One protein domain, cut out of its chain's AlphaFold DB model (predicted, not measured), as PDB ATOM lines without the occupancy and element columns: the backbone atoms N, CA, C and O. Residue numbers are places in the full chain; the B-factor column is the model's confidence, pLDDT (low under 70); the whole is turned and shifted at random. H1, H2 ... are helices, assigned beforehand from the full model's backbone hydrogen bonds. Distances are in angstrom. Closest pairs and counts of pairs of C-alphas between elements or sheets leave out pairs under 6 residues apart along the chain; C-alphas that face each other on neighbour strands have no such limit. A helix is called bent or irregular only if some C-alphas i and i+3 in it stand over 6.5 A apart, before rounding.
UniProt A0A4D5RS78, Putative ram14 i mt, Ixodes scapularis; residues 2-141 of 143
ATOM      1  N   ALA A   2      90.258  65.985 140.326       62.16
ATOM      2  CA  ALA A   2      89.848  64.772 139.593       62.16
ATOM      3  C   ALA A   2      90.241  63.454 140.299       62.16
ATOM      4  O   ALA A   2      89.387  62.598 140.457       62.16
ATOM      5  N   LEU A   3      91.467  63.346 140.827       72.75
ATOM      6  CA  LEU A   3      91.979  62.135 141.497       72.75
ATOM      7  C   LEU A   3      91.121  61.632 142.666       72.75
ATOM      8  O   LEU A   3      90.963  60.429 142.828       72.75
ATOM      9  N   ALA A   4      90.541  62.537 143.454       72.69
ATOM     10  CA  ALA A   4      89.692  62.176 144.590       72.69
ATOM     11  C   ALA A   4      88.209  62.029 144.206       72.69
ATOM     12  O   ALA A   4      87.438  61.455 144.962       72.69
ATOM     13  N   VAL A   5      87.801  62.558 143.048       81.50
ATOM     14  CA  VAL A   5      86.387  62.661 142.642       81.50
ATOM     15  C   VAL A   5      86.026  61.657 141.545       81.50
ATOM     16  O   VAL A   5      84.873  61.252 141.427       81.50
ATOM     17  N   TRP A   6      86.980  61.265 140.701       88.94
ATOM     18  CA  TRP A   6      86.759  60.339 139.597       88.94
ATOM     19  C   TRP A   6      87.402  58.995 139.887       88.94
ATOM     20  O   TRP A   6      88.615  58.912 140.081       88.94
ATOM     21  N   SER A   7      86.574  57.952 139.819       90.69
ATOM     22  CA  SER A   7      87.016  56.563 139.772       90.69
ATOM     23  C   SER A   7      87.978  56.337 138.586       90.69
ATOM     24  O   SER A   7      87.929  57.076 137.594       90.69
ATOM     25  N   PRO A   8      88.802  55.275 138.607       91.06
ATOM     26  CA  PRO A   8      89.640  54.905 137.467       91.06
ATOM     27  C   PRO A   8      88.842  54.639 136.179       91.06
ATOM     28  O   PRO A   8      89.350  54.832 135.074       91.06
ATOM     29  N   ALA A   9      87.589  54.181 136.287       90.56
ATOM     30  CA  ALA A   9      86.707  53.993 135.134       90.56
ATOM     31  C   ALA A   9      86.264  55.343 134.549       90.56
ATOM     32  O   ALA A   9      86.387  55.581 133.345       90.56
ATOM     33  N   LYS A  10      85.842  56.273 135.412       91.44
ATOM     34  CA  LYS A  10      85.442  57.628 135.022       91.44
ATOM     35  C   LYS A  10      86.605  58.425 134.440       91.44
ATOM     36  O   LYS A  10      86.412  59.114 133.438       91.44
ATOM     37  N   TRP A  11      87.806  58.278 135.001       92.88
ATOM     38  CA  TRP A  11      89.042  58.811 134.425       92.88
ATOM     39  C   TRP A  11      89.252  58.311 132.993       92.88
ATOM     40  O   TRP A  11      89.318  59.127 132.072       92.88
ATOM     41  N   ARG A  12      89.249  56.986 132.779       92.31
ATOM     42  CA  ARG A  12      89.415  56.380 131.446       92.31
ATOM     43  C   ARG A  12      88.390  56.887 130.433       92.31
ATOM     44  O   ARG A  12      88.764  57.227 129.320       92.31
ATOM     45  N   SER A  13      87.128  57.047 130.832       93.38
ATOM     46  CA  SER A  13      86.085  57.579 129.938       93.38
ATOM     47  C   SER A  13      86.283  59.051 129.534       93.38
ATOM     48  O   SER A  13      85.740  59.495 128.527       93.38
ATOM     49  N   ARG A  14      87.041  59.835 130.317       93.50
ATOM     50  CA  ARG A  14      87.185  61.294 130.140       93.50
ATOM     51  C   ARG A  14      88.576  61.725 129.688       93.50
ATOM     52  O   ARG A  14      88.711  62.852 129.208       93.50
ATOM     53  N   ARG A  15      89.595  60.867 129.816       93.81
ATOM     54  CA  ARG A  15      91.002  61.214 129.553       93.81
ATOM     55  C   ARG A  15      91.223  61.782 128.151       93.81
ATOM     56  O   ARG A  15      91.868  62.814 128.024       93.81
ATOM     57  N   VAL A  16      90.582  61.225 127.121       95.81
ATOM     58  CA  VAL A  16      90.686  61.720 125.733       95.81
ATOM     59  C   VAL A  16      90.127  63.140 125.588       95.81
ATOM     60  O   VAL A  16      90.729  63.996 124.940       95.81
ATOM     61  N   SER A  17      89.007  63.444 126.254       95.31
ATOM     62  CA  SER A  17      88.471  64.809 126.277       95.31
ATOM     63  C   SER A  17      89.406  65.779 127.001       95.31
ATOM     64  O   SER A  17      89.454  66.953 126.630       95.31
ATOM     65  N   LEU A  18      90.130  65.324 128.028       95.25
ATOM     66  CA  LEU A  18      91.141  66.138 128.700       95.25
ATOM     67  C   LEU A  18      92.370  66.360 127.817       95.25
ATOM     68  O   LEU A  18      92.835  67.493 127.768       95.25
ATOM     69  N   VAL A  19      92.842  65.345 127.080       97.00
ATOM     70  CA  VAL A  19      93.924  65.490 126.089       97.00
ATOM     71  C   VAL A  19      93.566  66.598 125.104       97.00
ATOM     72  O   VAL A  19      94.306  67.570 124.986       97.00
ATOM     73  N   ARG A  20      92.377  66.530 124.491       96.56
ATOM     74  CA  ARG A  20      91.878  67.578 123.587       96.56
ATOM     75  C   ARG A  20      91.907  68.968 124.224       96.56
ATOM     76  O   ARG A  20      92.411  69.914 123.630       96.56
ATOM     77  N   ARG A  21      91.394  69.098 125.452       95.38
ATOM     78  CA  ARG A  21      91.395  70.379 126.180       95.38
ATOM     79  C   ARG A  21      92.807  70.886 126.463       95.38
ATOM     80  O   ARG A  21      93.025  72.086 126.374       95.38
ATOM     81  N   MET A  22      93.751  70.001 126.786       96.12
ATOM     82  CA  MET A  22      95.151  70.367 127.003       96.12
ATOM     83  C   MET A  22      95.819  70.839 125.712       96.12
ATOM     84  O   MET A  22      96.546  71.826 125.755       96.12
ATOM     85  N   LEU A  23      95.522  70.208 124.570       96.81
ATOM     86  CA  LEU A  23      96.016  70.648 123.262       96.81
ATOM     87  C   LEU A  23      95.532  72.064 122.927       96.81
ATOM     88  O   LEU A  23      96.344  72.939 122.630       96.81
ATOM     89  N   VAL A  24      94.224  72.309 123.050       95.25
ATOM     90  CA  VAL A  24      93.628  73.633 122.803       95.25
ATOM     91  C   VAL A  24      94.176  74.676 123.777       95.25
ATOM     92  O   VAL A  24      94.526  75.780 123.368       95.25
ATOM     93  N   LEU A  25      94.300  74.331 125.061       94.44
ATOM     94  CA  LEU A  25      94.818  75.232 126.091       94.44
ATOM     95  C   LEU A  25      96.278  75.624 125.840       94.44
ATOM     96  O   LEU A  25      96.625  76.798 125.970       94.44
ATOM     97  N   ALA A  26      97.122  74.650 125.495       95.81
ATOM     98  CA  ALA A  26      98.520  74.879 125.156       95.81
ATOM     99  C   ALA A  26      98.644  75.810 123.948       95.81
ATOM    100  O   ALA A  26      99.382  76.793 123.989       95.81
ATOM    101  N   HIS A  27      97.854  75.538 122.908       95.94
ATOM    102  CA  HIS A  27      97.828  76.327 121.687       95.94
ATOM    103  C   HIS A  27      97.371  77.769 121.942       95.94
ATOM    104  O   HIS A  27      98.073  78.715 121.593       95.94
ATOM    105  N   ALA A  28      96.238  77.943 122.628       94.19
ATOM    106  CA  ALA A  28      95.692  79.252 122.967       94.19
ATOM    107  C   ALA A  28      96.694  80.104 123.756       94.19
ATOM    108  O   ALA A  28      96.880  81.277 123.447       94.19
ATOM    109  N   ARG A  29      97.381  79.513 124.744       94.12
ATOM    110  CA  ARG A  29      98.387  80.221 125.550       94.12
ATOM    111  C   ARG A  29      99.657  80.554 124.787       94.12
ATOM    112  O   ARG A  29     100.283  81.563 125.092       94.12
ATOM    113  N   HIS A  30     100.044  79.714 123.834       95.25
ATOM    114  CA  HIS A  30     101.181  79.996 122.971       95.25
ATOM    115  C   HIS A  30     100.902  81.191 122.052       95.25
ATOM    116  O   HIS A  30     101.753  82.063 121.924       95.25
ATOM    117  N   LEU A  31      99.698  81.263 121.474       94.06
ATOM    118  CA  LEU A  31      99.290  82.378 120.614       94.06
ATOM    119  C   LEU A  31      98.980  83.660 121.399       94.06
ATOM    120  O   LEU A  31      99.346  84.752 120.974       94.06
ATOM    121  N   SER A  32      98.290  83.537 122.535       91.81
ATOM    122  CA  SER A  32      97.909  84.654 123.400       91.81
ATOM    123  C   SER A  32      98.171  84.317 124.872       91.81
ATOM    124  O   SER A  32      97.306  83.760 125.560       91.81
ATOM    125  N   PRO A  33      99.341  84.702 125.411       87.75
ATOM    126  CA  PRO A  33      99.685  84.475 126.816       87.75
ATOM    127  C   PRO A  33      98.705  85.124 127.807       87.75
ATOM    128  O   PRO A  33      98.557  84.646 128.930       87.75
ATOM    129  N   GLN A  34      98.015  86.194 127.392       86.44
ATOM    130  CA  GLN A  34      97.020  86.916 128.203       86.44
ATOM    131  C   GLN A  34      95.609  86.300 128.126       86.44
ATOM    132  O   GLN A  34      94.696  86.762 128.809       86.44
ATOM    133  N   GLY A  35      95.433  85.240 127.332       81.75
ATOM    134  CA  GLY A  35      94.151  84.592 127.079       81.75
ATOM    135  C   GLY A  35      93.489  85.061 125.784       81.75
ATOM    136  O   GLY A  35      93.816  86.105 125.218       81.75
ATOM    137  N   CYS A  36      92.556  84.255 125.287       82.88
ATOM    138  CA  CYS A  36      91.747  84.569 124.115       82.88
ATOM    139  C   CYS A  36      90.354  83.932 124.229       82.88
ATOM    140  O   CYS A  36      90.168  82.954 124.953       82.88
ATOM    141  N   SER A  37      89.377  84.496 123.515       81.94
ATOM    142  CA  SER A  37      88.037  83.911 123.343       81.94
ATOM    143  C   SER A  37      87.919  83.050 122.081       81.94
ATOM    144  O   SER A  37      86.980  82.274 121.964       81.94
ATOM    145  N   ALA A  38      88.867  83.177 121.148       84.06
ATOM    146  CA  ALA A  38      88.957  82.393 119.922       84.06
ATOM    147  C   ALA A  38      90.428  82.199 119.524       84.06
ATOM    148  O   ALA A  38      91.289  83.012 119.872       84.06
ATOM    149  N   LEU A  39      90.716  81.121 118.796       86.25
ATOM    150  CA  LEU A  39      92.046  80.861 118.254       86.25
ATOM    151  C   LEU A  39      92.258  81.713 116.996       86.25
ATOM    152  O   LEU A  39      91.464  81.639 116.061       86.25
ATOM    153  N   ALA A  40      93.307  82.540 116.994       86.12
ATOM    154  CA  ALA A  40      93.665  83.379 115.845       86.12
ATOM    155  C   ALA A  40      94.336  82.578 114.717       86.12
ATOM    156  O   ALA A  40      94.277  82.967 113.556       86.12
ATOM    157  N   ASP A  41      94.965  81.466 115.083       90.25
ATOM    158  CA  ASP A  41      95.609  80.509 114.202       90.25
ATOM    159  C   ASP A  41      95.174  79.113 114.664       90.25
ATOM    160  O   ASP A  41      94.998  78.893 115.862       90.25
ATOM    161  N   GLN A  42      94.920  78.210 113.722       93.19
ATOM    162  CA  GLN A  42      94.484  76.835 113.984       93.19
ATOM    163  C   GLN A  42      95.467  75.805 113.417       93.19
ATOM    164  O   GLN A  42      95.230  74.605 113.541       93.19
ATOM    165  N   GLU A  43      96.576  76.256 112.826       95.25
ATOM    166  CA  GLU A  43      97.630  75.386 112.323       95.25
ATOM    167  C   GLU A  43      98.404  74.758 113.492       95.25
ATOM    168  O   GLU A  43      98.928  75.493 114.345       95.25
ATOM    169  N   PRO A  44      98.525  73.417 113.549       96.06
ATOM    170  CA  PRO A  44      99.317  72.732 114.561       96.06
ATOM    171  C   PRO A  44     100.737  73.302 114.692       96.06
ATOM    172  O   PRO A  44     101.398  73.627 113.707       96.06
ATOM    173  N   LYS A  45     101.212  73.431 115.934       96.81
ATOM    174  CA  LYS A  45     102.562  73.924 116.252       96.81
ATOM    175  C   LYS A  45     103.520  72.777 116.552       96.81
ATOM    176  O   LYS A  45     103.140  71.608 116.568       96.81
ATOM    177  N   GLU A  46     104.774  73.119 116.818       97.25
ATOM    178  CA  GLU A  46     105.766  72.150 117.270       97.25
ATOM    179  C   GLU A  46     105.310  71.441 118.551       97.25
ATOM    180  O   GLU A  46     104.718  72.049 119.449       97.25
ATOM    181  N   PHE A  47     105.639  70.152 118.672       97.62
ATOM    182  CA  PHE A  47     105.238  69.334 119.816       97.62
ATOM    183  C   PHE A  47     105.665  69.936 121.165       97.62
ATOM    184  O   PHE A  47     104.938  69.813 122.152       97.62
ATOM    185  N   ALA A  48     106.793  70.655 121.203       97.56
ATOM    186  CA  ALA A  48     107.298  71.342 122.390       97.56
ATOM    187  C   ALA A  48     106.281  72.315 123.021       97.56
ATOM    188  O   ALA A  48     106.288  72.490 124.240       97.56
ATOM    189  N   VAL A  49     105.367  72.890 122.230       97.69
ATOM    190  CA  VAL A  49     104.280  73.753 122.724       97.69
ATOM    191  C   VAL A  49     103.281  72.962 123.576       97.69
ATOM    192  O   VAL A  49     102.822  73.436 124.616       97.69
ATOM    193  N   TYR A  50     102.958  71.740 123.158       98.06
ATOM    194  CA  TYR A  50     101.940  70.890 123.779       98.06
ATOM    195  C   TYR A  50     102.508  70.000 124.887       98.06
ATOM    196  O   TYR A  50     101.814  69.690 125.860       98.06
ATOM    197  N   LYS A  51     103.777  69.601 124.752       98.12
ATOM    198  CA  LYS A  51     104.449  68.607 125.594       98.12
ATOM    199  C   LYS A  51     104.283  68.865 127.099       98.12
ATOM    200  O   LYS A  51     103.824  67.947 127.772       98.12
ATOM    201  N   PRO A  52     104.528  70.066 127.663       97.75
ATOM    202  CA  PRO A  52     104.386  70.286 129.108       97.75
ATOM    203  C   PRO A  52     102.970  70.008 129.643       97.75
ATOM    204  O   PRO A  52     102.804  69.466 130.735       97.75
ATOM    205  N   TYR A  53     101.941  70.330 128.857       97.50
ATOM    206  CA  TYR A  53     100.537  70.127 129.226       97.50
ATOM    207  C   TYR A  53     100.140  68.651 129.166       97.50
ATOM    208  O   TYR A  53      99.413  68.151 130.027       97.50
ATOM    209  N   LEU A  54     100.645  67.943 128.158       97.81
ATOM    210  CA  LEU A  54     100.436  66.509 127.995       97.81
ATOM    211  C   LEU A  54     101.189  65.698 129.057       97.81
ATOM    212  O   LEU A  54     100.635  64.740 129.595       97.81
ATOM    213  N   LEU A  55     102.404  66.119 129.426       97.56
ATOM    214  CA  LEU A  55     103.183  65.535 130.522       97.56
ATOM    215  C   LEU A  55     102.471  65.679 131.869       97.56
ATOM    216  O   LEU A  55     102.427  64.722 132.640       97.56
ATOM    217  N   TYR A  56     101.857  66.837 132.135       96.25
ATOM    218  CA  TYR A  56     101.019  67.011 133.321       96.25
ATOM    219  C   TYR A  56      99.876  65.988 133.351       96.25
ATOM    220  O   TYR A  56      99.662  65.318 134.361       96.25
ATOM    221  N   LEU A  57      99.158  65.832 132.235       95.69
ATOM    222  CA  LEU A  57      98.053  64.881 132.156       95.69
ATOM    223  C   LEU A  57      98.528  63.426 132.294       95.69
ATOM    224  O   LEU A  57      97.863  62.629 132.954       95.69
ATOM    225  N   ALA A  58      99.689  63.100 131.726       96.31
ATOM    226  CA  ALA A  58     100.300  61.782 131.841       96.31
ATOM    227  C   ALA A  58     100.724  61.452 133.273       96.31
ATOM    228  O   ALA A  58     100.531  60.326 133.721       96.31
ATOM    229  N   MET A  59     101.214  62.437 134.028       95.69
ATOM    230  CA  MET A  59     101.500  62.254 135.449       95.69
ATOM    231  C   MET A  59     100.227  61.903 136.231       95.69
ATOM    232  O   MET A  59     100.233  60.999 137.064       95.69
ATOM    233  N   VAL A  60      99.109  62.573 135.932       95.00
ATOM    234  CA  VAL A  60      97.813  62.255 136.551       95.00
ATOM    235  C   VAL A  60      97.349  60.844 136.177       95.00
ATOM    236  O   VAL A  60      96.876  60.121 137.051       95.00
ATOM    237  N   ASP A  61      97.506  60.424 134.919       95.31
ATOM    238  CA  ASP A  61      97.193  59.052 134.501       95.31
ATOM    239  C   ASP A  61      98.067  58.021 135.222       95.31
ATOM    240  O   ASP A  61      97.547  57.037 135.741       95.31
ATOM    241  N   GLY A  62      99.369  58.289 135.350       95.69
ATOM    242  CA  GLY A  62     100.313  57.440 136.071       95.69
ATOM    243  C   GLY A  62      99.935  57.236 137.541       95.69
ATOM    244  O   GLY A  62     100.098  56.141 138.078       95.69
ATOM    245  N   LEU A  63      99.328  58.232 138.194       94.88
ATOM    246  CA  LEU A  63      98.755  58.036 139.527       94.88
ATOM    247  C   LEU A  63      97.635  56.980 139.513       94.88
ATOM    248  O   LEU A  63      97.593  56.124 140.390       94.88
ATOM    249  N   TYR A  64      96.759  56.969 138.507       93.62
ATOM    250  CA  TYR A  64      95.718  55.942 138.384       93.62
ATOM    251  C   TYR A  64      96.272  54.567 137.992       93.62
ATOM    252  O   TYR A  64      95.828  53.548 138.521       93.62
ATOM    253  N   THR A  65      97.207  54.522 137.044       94.38
ATOM    254  CA  THR A  65      97.637  53.282 136.382       94.38
ATOM    255  C   THR A  65      98.828  52.609 137.059       94.38
ATOM    256  O   THR A  65      99.003  51.396 136.905       94.38
ATOM    257  N   ILE A  66      99.610  53.353 137.845       95.50
ATOM    258  CA  ILE A  66     100.773  52.856 138.589       95.50
ATOM    259  C   ILE A  66     100.487  52.883 140.089       95.50
ATOM    260  O   ILE A  66     100.418  51.816 140.698       95.50
ATOM    261  N   MET A  67     100.268  54.064 140.675       94.56
ATOM    262  CA  MET A  67     100.145  54.213 142.134       94.56
ATOM    263  C   MET A  67      98.875  53.542 142.668       94.56
ATOM    264  O   MET A  67      98.922  52.677 143.535       94.56
ATOM    265  N   PHE A  68      97.717  53.894 142.118       92.69
ATOM    266  CA  PHE A  68      96.416  53.494 142.660       92.69
ATOM    267  C   PHE A  68      95.829  52.260 141.975       92.69
ATOM    268  O   PHE A  68      94.670  51.912 142.199       92.69
ATOM    269  N   LYS A  69      96.636  51.546 141.183       91.88
ATOM    270  CA  LYS A  69      96.206  50.366 140.423       91.88
ATOM    271  C   LYS A  69      95.593  49.272 141.305       91.88
ATOM    272  O   LYS A  69      94.741  48.520 140.842       91.88
ATOM    273  N   LYS A  70      96.051  49.158 142.557       92.06
ATOM    274  CA  LYS A  70      95.598  48.139 143.519       92.06
ATOM    275  C   LYS A  70      94.402  48.576 144.371       92.06
ATOM    276  O   LYS A  70      93.928  47.774 145.169       92.06
ATOM    277  N   VAL A  71      93.911  49.808 144.216       91.69
ATOM    278  CA  VAL A  71      92.715  50.265 144.934       91.69
ATOM    279  C   VAL A  71      91.505  49.518 144.383       91.69
ATOM    280  O   VAL A  71      91.115  49.700 143.228       91.69
ATOM    281  N   SER A  72      90.895  48.676 145.211       83.94
ATOM    282  CA  SER A  72      89.631  48.017 144.906       83.94
ATOM    283  C   SER A  72      88.471  48.882 145.392       83.94
ATOM    284  O   SER A  72      88.427  49.323 146.539       83.94
ATOM    285  N   CYS A  73      87.509  49.143 144.511       80.06
ATOM    286  CA  CYS A  73      86.290  49.856 144.864       80.06
ATOM    287  C   CYS A  73      85.115  49.237 144.106       80.06
ATOM    288  O   CYS A  73      85.180  49.074 142.889       80.06
ATOM    289  N   THR A  74      84.066  48.850 144.830       72.31
ATOM    290  CA  THR A  74      82.890  48.165 144.270       72.31
ATOM    291  C   THR A  74      81.838  49.129 143.715       72.31
ATOM    292  O   THR A  74      81.026  48.711 142.896       72.31
ATOM    293  N   ASN A  75      81.856  50.407 144.117       77.00
ATOM    294  CA  ASN A  75      80.932  51.446 143.650       77.00
ATOM    295  C   ASN A  75      81.662  52.786 143.433       77.00
ATOM    296  O   ASN A  75      82.543  53.131 144.214       77.00
ATOM    297  N   GLU A  76      81.277  53.572 142.419       77.19
ATOM    298  CA  GLU A  76      81.921  54.859 142.096       77.19
ATOM    299  C   GLU A  76      81.914  55.849 143.269       77.19
ATOM    300  O   GLU A  76      82.916  56.532 143.491       77.19
ATOM    301  N   ASP A  77      80.828  55.890 144.045       80.19
ATOM    302  CA  ASP A  77      80.669  56.820 145.172       80.19
ATOM    303  C   ASP A  77      81.636  56.527 146.332       80.19
ATOM    304  O   ASP A  77      81.917  57.401 147.152       80.19
ATOM    305  N   GLY A  78      82.183  55.308 146.395       88.69
ATOM    306  CA  GLY A  78      83.134  54.886 147.422       88.69
ATOM    307  C   GLY A  78      84.598  55.171 147.082       88.69
ATOM    308  O   GLY A  78      85.467  54.902 147.912       88.69
ATOM    309  N   TRP A  79      84.897  55.686 145.882       91.50
ATOM    310  CA  TRP A  79      86.274  55.814 145.393       91.50
ATOM    311  C   TRP A  79      87.157  56.653 146.317       91.50
ATOM    312  O   TRP A  79      88.260  56.236 146.659       91.50
ATOM    313  N   SER A  80      86.670  57.820 146.740       90.75
ATOM    314  CA  SER A  80      87.427  58.752 147.581       90.75
ATOM    315  C   SER A  80      87.830  58.124 148.917       90.75
ATOM    316  O   SER A  80      88.970  58.277 149.356       90.75
ATOM    317  N   VAL A  81      86.910  57.376 149.530       91.38
ATOM    318  CA  VAL A  81      87.122  56.674 150.799       91.38
ATOM    319  C   VAL A  81      88.092  55.513 150.608       91.38
ATOM    320  O   VAL A  81      89.066  55.412 151.348       91.38
ATOM    321  N   ALA A  82      87.882  54.679 149.584       92.44
ATOM    322  CA  ALA A  82      88.758  53.546 149.284       92.44
ATOM    323  C   ALA A  82      90.194  53.993 148.969       92.44
ATOM    324  O   ALA A  82      91.154  53.387 149.443       92.44
ATOM    325  N   LEU A  83      90.351  55.082 148.212       92.62
ATOM    326  CA  LEU A  83      91.651  55.666 147.902       92.62
ATOM    327  C   LEU A  83      92.348  56.189 149.165       92.62
ATOM    328  O   LEU A  83      93.526  55.907 149.368       92.62
ATOM    329  N   ALA A  84      91.633  56.926 150.021       91.81
ATOM    330  CA  ALA A  84      92.195  57.444 151.266       91.81
ATOM    331  C   ALA A  84      92.630  56.316 152.215       91.81
ATOM    332  O   ALA A  84      93.695  56.398 152.827       91.81
ATOM    333  N   GLU A  85      91.830  55.251 152.304       92.56
ATOM    334  CA  GLU A  85      92.151  54.070 153.102       92.56
ATOM    335  C   GLU A  85      93.386  53.351 152.564       92.56
ATOM    336  O   GLU A  85      94.285  53.001 153.327       92.56
ATOM    337  N   TYR A  86      93.468  53.184 151.244       92.44
ATOM    338  CA  TYR A  86      94.618  52.570 150.597       92.44
ATOM    339  C   TYR A  86      95.905  53.359 150.845       92.44
ATOM    340  O   TYR A  86      96.911  52.761 151.227       92.44
ATOM    341  N   ILE A  87      95.864  54.688 150.685       92.12
ATOM    342  CA  ILE A  87      97.017  55.565 150.928       92.12
ATOM    343  C   ILE A  87      97.498  55.433 152.377       92.12
ATOM    344  O   ILE A  87      98.696  55.326 152.593       92.12
ATOM    345  N   ARG A  88      96.584  55.372 153.357       93.44
ATOM    346  CA  ARG A  88      96.937  55.280 154.787       93.44
ATOM    347  C   ARG A  88      97.648  53.978 155.174       93.44
ATOM    348  O   ARG A  88      98.356  53.958 156.171       93.44
ATOM    349  N   HIS A  89      97.425  52.895 154.433       93.00
ATOM    350  CA  HIS A  89      97.906  51.558 154.807       93.00
ATOM    351  C   HIS A  89      98.982  51.002 153.870       93.00
ATOM    352  O   HIS A  89      99.466  49.893 154.090       93.00
ATOM    353  N   SER A  90      99.350  51.738 152.817       90.75
ATOM    354  CA  SER A  90     100.223  51.237 151.748       90.75
ATOM    355  C   SER A  90     101.537  52.009 151.628       90.75
ATOM    356  O   SER A  90     102.066  52.106 150.526       90.75
ATOM    357  N   ASP A  91     102.086  52.526 152.730       88.38
ATOM    358  CA  ASP A  91     103.272  53.402 152.734       88.38
ATOM    359  C   ASP A  91     104.468  52.824 151.958       88.38
ATOM    360  O   ASP A  91     104.971  53.444 151.021       88.38
ATOM    361  N   GLN A  92     104.891  51.601 152.295       89.00
ATOM    362  CA  GLN A  92     106.030  50.947 151.641       89.00
ATOM    363  C   GLN A  92     105.772  50.692 150.138       89.00
ATOM    364  O   GLN A  92     106.580  51.132 149.318       89.00
ATOM    365  N   PRO A  93     104.641  50.076 149.725       91.25
ATOM    366  CA  PRO A  93     104.284  49.986 148.309       91.25
ATOM    367  C   PRO A  93     104.201  51.337 147.590       91.25
ATOM    368  O   PRO A  93     104.516  51.409 146.407       91.25
ATOM    369  N   MET A  94     103.760  52.402 148.263       91.19
ATOM    370  CA  MET A  94     103.637  53.730 147.657       91.19
ATOM    371  C   MET A  94     104.997  54.334 147.311       91.19
ATOM    372  O   MET A  94     105.105  54.964 146.262       91.19
ATOM    373  N   LEU A  95     106.031  54.106 148.126       93.38
ATOM    374  CA  LEU A  95     107.396  54.535 147.805       93.38
ATOM    375  C   LEU A  95     107.913  53.834 146.541       93.38
ATOM    376  O   LEU A  95     108.322  54.494 145.588       93.38
ATOM    377  N   GLU A  96     107.793  52.507 146.485       95.69
ATOM    378  CA  GLU A  96     108.242  51.708 145.334       95.69
ATOM    379  C   GLU A  96     107.471  52.048 144.046       95.69
ATOM    380  O   GLU A  96     108.037  52.114 142.951       95.69
ATOM    381  N   LEU A  97     106.159  52.278 144.159       96.81
ATOM    382  CA  LEU A  97     105.330  52.699 143.030       96.81
ATOM    383  C   LEU A  97     105.639  54.139 142.602       96.81
ATOM    384  O   LEU A  97     105.544  54.432 141.409       96.81
ATOM    385  N   GLY A  98     106.038  55.005 143.536       96.06
ATOM    386  CA  GLY A  98     106.492  56.366 143.262       96.06
ATOM    387  C   GLY A  98     107.762  56.371 142.418       96.06
ATOM    388  O   GLY A  98     107.793  57.015 141.370       96.06
ATOM    389  N   ASP A  99     108.756  55.565 142.797       96.81
ATOM    390  CA  ASP A  99     109.977  55.376 142.004       96.81
ATOM    391  C   ASP A  99     109.659  54.838 140.607       96.81
ATOM    392  O   ASP A  99     110.203  55.300 139.605       96.81
ATOM    393  N   LYS A 100     108.730  53.880 140.515       97.19
ATOM    394  CA  LYS A 100     108.282  53.345 139.227       97.19
ATOM    395  C   LYS A 100     107.597  54.406 138.361       97.19
ATOM    396  O   LYS A 100     107.826  54.434 137.152       97.19
ATOM    397  N   LEU A 101     106.753  55.251 138.952       97.25
ATOM    398  CA  LEU A 101     106.087  56.352 138.257       97.25
ATOM    399  C   LEU A 101     107.110  57.362 137.726       97.25
ATOM    400  O   LEU A 101     107.023  57.746 136.560       97.25
ATOM    401  N   LEU A 102     108.087  57.748 138.550       97.06
ATOM    402  CA  LEU A 102     109.147  58.678 138.162       97.06
ATOM    403  C   LEU A 102     110.012  58.119 137.034       97.06
ATOM    404  O   LEU A 102     110.182  58.794 136.023       97.06
ATOM    405  N   ARG A 103     110.456  56.862 137.136       97.75
ATOM    406  CA  ARG A 103     111.207  56.209 136.051       97.75
ATOM    407  C   ARG A 103     110.418  56.180 134.748       97.75
ATOM    408  O   ARG A 103     110.944  56.547 133.708       97.75
ATOM    409  N   ASN A 104     109.135  55.814 134.796       96.25
ATOM    410  CA  ASN A 104     108.277  55.843 133.610       96.25
ATOM    411  C   ASN A 104     108.168  57.256 133.010       96.25
ATOM    412  O   ASN A 104     108.168  57.430 131.791       96.25
ATOM    413  N   PHE A 105     108.072  58.274 133.864       96.62
ATOM    414  CA  PHE A 105     108.022  59.661 133.426       96.62
ATOM    415  C   PHE A 105     109.321  60.104 132.745       96.62
ATOM    416  O   PHE A 105     109.271  60.699 131.670       96.62
ATOM    417  N   GLU A 106     110.469  59.785 133.333       96.88
ATOM    418  CA  GLU A 106     111.779  60.203 132.833       96.88
ATOM    419  C   GLU A 106     112.221  59.428 131.591       96.88
ATOM    420  O   GLU A 106     112.697  60.023 130.625       96.88
ATOM    421  N   GLU A 107     112.024  58.112 131.589       97.31
ATOM    422  CA  GLU A 107     112.552  57.218 130.558       97.31
ATOM    423  C   GLU A 107     111.608  57.043 129.364       97.31
ATOM    424  O   GLU A 107     112.050  56.611 128.305       97.31
ATOM    425  N   GLN A 108     110.315  57.363 129.499       96.06
ATOM    426  CA  GLN A 108     109.347  57.213 128.404       96.06
ATOM    427  C   GLN A 108     108.701  58.546 128.035       96.06
ATOM    428  O   GLN A 108     108.832  59.027 126.908       96.06
ATOM    429  N   LEU A 109     108.022  59.185 128.992       95.69
ATOM    430  CA  LEU A 109     107.203  60.365 128.707       95.69
ATOM    431  C   LEU A 109     108.052  61.588 128.330       95.69
ATOM    432  O   LEU A 109     107.740  62.280 127.357       95.69
ATOM    433  N   LEU A 110     109.147  61.853 129.050       96.75
ATOM    434  CA  LEU A 110     110.048  62.965 128.736       96.75
ATOM    435  C   LEU A 110     110.779  62.785 127.404       96.75
ATOM    436  O   LEU A 110     111.143  63.789 126.786       96.75
ATOM    437  N   LEU A 111     110.956  61.552 126.930       97.19
ATOM    438  CA  LEU A 111     111.658  61.273 125.679       97.19
ATOM    439  C   LEU A 111     110.777  61.425 124.436       97.19
ATOM    440  O   LEU A 111     111.330  61.574 123.349       97.19
ATOM    441  N   CYS A 112     109.449  61.483 124.592       97.88
ATOM    442  CA  CYS A 112     108.518  61.683 123.481       97.88
ATOM    443  C   CYS A 112     108.872  62.946 122.672       97.88
ATOM    444  O   CYS A 112     109.040  64.035 123.241       97.88
ATOM    445  N   GLN A 113     108.945  62.809 121.350       96.88
ATOM    446  CA  GLN A 113     109.245  63.870 120.381       96.88
ATOM    447  C   GLN A 113     108.028  64.278 119.547       96.88
ATOM    448  O   GLN A 113     108.052  65.312 118.880       96.88
ATOM    449  N   SER A 114     106.943  63.508 119.611       98.00
ATOM    450  CA  SER A 114     105.719  63.772 118.859       98.00
ATOM    451  C   SER A 114     104.457  63.455 119.665       98.00
ATOM    452  O   SER A 114     104.482  62.728 120.663       98.00
ATOM    453  N   PHE A 115     103.319  63.991 119.212       98.06
ATOM    454  CA  PHE A 115     102.020  63.663 119.804       98.06
ATOM    455  C   PHE A 115     101.627  62.198 119.558       98.06
ATOM    456  O   PHE A 115     100.980  61.589 120.409       98.06
ATOM    457  N   ALA A 116     102.061  61.615 118.439       97.88
ATOM    458  CA  ALA A 116     101.861  60.201 118.149       97.88
ATOM    459  C   ALA A 116     102.610  59.300 119.145       97.88
ATOM    460  O   ALA A 116     101.991  58.410 119.722       97.88
ATOM    461  N   GLU A 117     103.888  59.586 119.424       98.06
ATOM    462  CA  GLU A 117     104.666  58.868 120.450       98.06
ATOM    463  C   GLU A 117     104.029  58.984 121.835       98.06
ATOM    464  O   GLU A 117     103.902  57.993 122.549       98.06
ATOM    465  N   TYR A 118     103.553  60.179 122.200       98.06
ATOM    466  CA  TYR A 118     102.803  60.359 123.440       98.06
ATOM    467  C   TYR A 118     101.558  59.462 123.488       98.06
ATOM    468  O   TYR A 118     101.300  58.821 124.506       98.06
ATOM    469  N   CYS A 119     100.777  59.404 122.403       97.88
ATOM    470  CA  CYS A 119      99.581  58.564 122.340       97.88
ATOM    471  C   CYS A 119      99.910  57.070 122.439       97.88
ATOM    472  O   CYS A 119      99.134  56.333 123.046       97.88
ATOM    473  N   ASP A 120     101.039  56.634 121.880       97.31
ATOM    474  CA  ASP A 120     101.519  55.255 121.988       97.31
ATOM    475  C   ASP A 120     101.893  54.901 123.435       97.31
ATOM    476  O   ASP A 120     101.280  54.016 124.036       97.31
ATOM    477  N   VAL A 121     102.789  55.680 124.054       96.69
ATOM    478  CA  VAL A 121     103.234  55.478 125.449       96.69
ATOM    479  C   VAL A 121     102.058  55.503 126.431       96.69
ATOM    480  O   VAL A 121     102.007  54.726 127.383       96.69
ATOM    481  N   MET A 122     101.075  56.372 126.193       95.81
ATOM    482  CA  MET A 122      99.885  56.507 127.038       95.81
ATOM    483  C   MET A 122      98.803  55.448 126.775       95.81
ATOM    484  O   MET A 122      97.769  55.440 127.457       95.81
ATOM    485  N   GLY A 123      98.994  54.576 125.780       95.44
ATOM    486  CA  GLY A 123      97.998  53.590 125.369       95.44
ATOM    487  C   GLY A 123      96.682  54.246 124.947       95.44
ATOM    488  O   GLY A 123      95.613  53.832 125.400       95.44
ATOM    489  N   LEU A 124      96.775  55.318 124.157       96.38
ATOM    490  CA  LEU A 124      95.651  56.098 123.628       96.38
ATOM    491  C   LEU A 124      95.359  55.799 122.156       96.38
ATOM    492  O   LEU A 124      94.358  56.285 121.645       96.38
ATOM    493  N   LEU A 125      96.192  55.015 121.460       95.00
ATOM    494  CA  LEU A 125      96.019  54.741 120.024       95.00
ATOM    495  C   LEU A 125      94.716  53.993 119.691       95.00
ATOM    496  O   LEU A 125      94.217  54.084 118.569       95.00
ATOM    497  N   CYS A 126      94.126  53.284 120.658       92.50
ATOM    498  CA  CYS A 126      92.807  52.677 120.485       92.50
ATOM    499  C   CYS A 126      91.696  53.733 120.418       92.50
ATOM    500  O   CYS A 126      90.785  53.604 119.606       92.50
ATOM    501  N   GLU A 127      91.756  54.771 121.258       94.44
ATOM    502  CA  GLU A 127      90.763  55.850 121.271       94.44
ATOM    503  C   GLU A 127      91.100  57.010 120.315       94.44
ATOM    504  O   GLU A 127      90.207  57.749 119.902       94.44
ATOM    505  N   ILE A 128      92.378  57.177 119.970       95.81
ATOM    506  CA  ILE A 128      92.931  58.198 119.074       95.81
ATOM    507  C   ILE A 128      93.692  57.479 117.956       95.81
ATOM    508  O   ILE A 128      94.918  57.392 117.964       95.81
ATOM    509  N   SER A 129      92.954  56.946 116.983       94.25
ATOM    510  CA  SER A 129      93.545  56.140 115.905       94.25
ATOM    511  C   SER A 129      94.431  56.946 114.949       94.25
ATOM    512  O   SER A 129      95.326  56.383 114.329       94.25
ATOM    513  N   ASN A 130      94.194  58.255 114.825       96.69
ATOM    514  CA  ASN A 130      95.027  59.167 114.043       96.69
ATOM    515  C   ASN A 130      95.366  60.415 114.884       96.69
ATOM    516  O   ASN A 130      94.547  61.337 114.960       96.69
ATOM    517  N   PRO A 131      96.542  60.443 115.543       97.12
ATOM    518  CA  PRO A 131      96.964  61.560 116.388       97.12
ATOM    519  C   PRO A 131      97.049  62.904 115.652       97.12
ATOM    520  O   PRO A 131      96.634  63.921 116.205       97.12
ATOM    521  N   ASP A 132      97.523  62.923 114.404       95.56
ATOM    522  CA  ASP A 132      97.686  64.162 113.630       95.56
ATOM    523  C   ASP A 132      96.334  64.769 113.235       95.56
ATOM    524  O   ASP A 132      96.103  65.974 113.397       95.56
ATOM    525  N   ALA A 133      95.403  63.921 112.784       96.50
ATOM    526  CA  ALA A 133      94.031  64.336 112.508       96.50
ATOM    527  C   ALA A 133      93.346  64.823 113.790       96.50
ATOM    528  O   ALA A 133      92.767  65.905 113.803       96.50
ATOM    529  N   PHE A 134      93.489  64.087 114.898       97.19
ATOM    530  CA  PHE A 134      92.915  64.474 116.184       97.19
ATOM    531  C   PHE A 134      93.431  65.833 116.667       97.19
ATOM    532  O   PHE A 134      92.647  66.631 117.183       97.19
ATOM    533  N   LEU A 135      94.731  66.108 116.523       96.56
ATOM    534  CA  LEU A 135      95.316  67.402 116.871       96.56
ATOM    535  C   LEU A 135      94.712  68.518 116.013       96.56
ATOM    536  O   LEU A 135      94.239  69.510 116.561       96.56
ATOM    537  N   SER A 136      94.665  68.326 114.697       95.50
ATOM    538  CA  SER A 136      94.123  69.314 113.756       95.50
ATOM    539  C   SER A 136      92.639  69.601 114.022       95.50
ATOM    540  O   SER A 136      92.238  70.752 114.191       95.50
ATOM    541  N   GLU A 137      91.821  68.557 114.172       95.56
ATOM    542  CA  GLU A 137      90.398  68.663 114.513       95.56
ATOM    543  C   GLU A 137      90.180  69.352 115.868       95.56
ATOM    544  O   GLU A 137      89.248  70.141 116.035       95.56
ATOM    545  N   SER A 138      91.059  69.088 116.841       94.56
ATOM    546  CA  SER A 138      90.990  69.709 118.167       94.56
ATOM    547  C   SER A 138      91.125  71.229 118.105       94.56
ATOM    548  O   SER A 138      90.473  71.911 118.890       94.56
ATOM    549  N   LEU A 139      91.931  71.759 117.180       94.00
ATOM    550  CA  LEU A 139      92.134  73.201 116.999       94.00
ATOM    551  C   LEU A 139      91.019  73.858 116.171       94.00
ATOM    552  O   LEU A 139      90.762  75.053 116.315       94.00
ATOM    553  N   GLN A 140      90.325  73.086 115.336       89.44
ATOM    554  CA  GLN A 140      89.219  73.567 114.502       89.44
ATOM    555  C   GLN A 140      87.870  73.601 115.232       89.44
ATOM    556  O   GLN A 140      86.950  74.310 114.813       89.44
ATOM    557  N   LEU A 141      87.739  72.858 116.334       77.38
ATOM    558  CA  LEU A 141      86.542  72.857 117.169       77.38
ATOM    559  C   LEU A 141      86.285  74.255 117.748       77.38
ATOM    560  O   LEU A 141      87.046  74.755 118.575       77.38
TER     561      LEU A 141
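Overview. This is residues 2 to 141 of the 143 residues of the protein "Putative ram14 i mt" of Ixodes scapularis (UniProt A0A4D5RS78). Three long helices, H2, H3 and H5, lie side by side in a row with H3 in the middle, neighbours running opposite ways. H4 crosses one end of the row, with little H1 beside it, while H6 and H7 pack near the other end, where the loop of residues 32 to 46 also lies. The printed part has 140 residues with seven named helices, H1 to H7 in chain order, and no named strand: all helix. It is compact, with a radius of gyration of the C-alphas of 16.7 A, yet elongated, spanning 50 by 32 by 32 A.

Along the chain. The longest helix, H2, residues 8 to 31, measures 33.6 A from C-alpha 8 at (89.640, 54.905, 137.467). H3 is residues 47 to 67, 27.4 A; H5, residues 91 to 109, 25.3 A; H4, residues 76 to 89, 20.7 A. H1 is residues 2 to 5, H6 residues 115 to 121, and H7 residues 131 to 140, ending at C-alpha 140 (89.219, 73.567, 114.502). H2, H3 and H4 are irregular: C-alphas 13 and 16 are 7.5 A apart, 49 and 52 7.3 A, 77 and 80 7.4 A.

Arrangement. H2 and H3 form a hairpin and touch at a shallow tilt of 19 degrees, closest C-alphas Ala 26 and Tyr 50, 5.4 A. H3 touches H5 at 27 degrees, shallow, opposite ways, closest C-alphas Met 67 and Leu 97, 5.5 A. H7 touches residues 20 to 24 of H2 alone, at a steep 63 degrees, closest C-alphas Ser 138 and Arg 20, 5.9 A. H6 touches H7, closest C-alphas Ala 116 and Pro 131, 5.4 A. H1 touches H4, closest C-alphas Ala 4 and Ser 80, 5.1 A. Every O i to N i+4 pair is within hydrogen-bond range in H5, H6 and H7; 18 of 20 are in H2, 15 of 17 in H3, 8 of 10 in H4, and H1 is too short for one.

Size, cuts and confidence. The C-alphas farthest apart, Ala 40 and His 89, are 50.5 A apart. The printed part has no cut; the link H2 to H3 is long. Mean pLDDT of the printed part is 92.8, with residue 2 under 70.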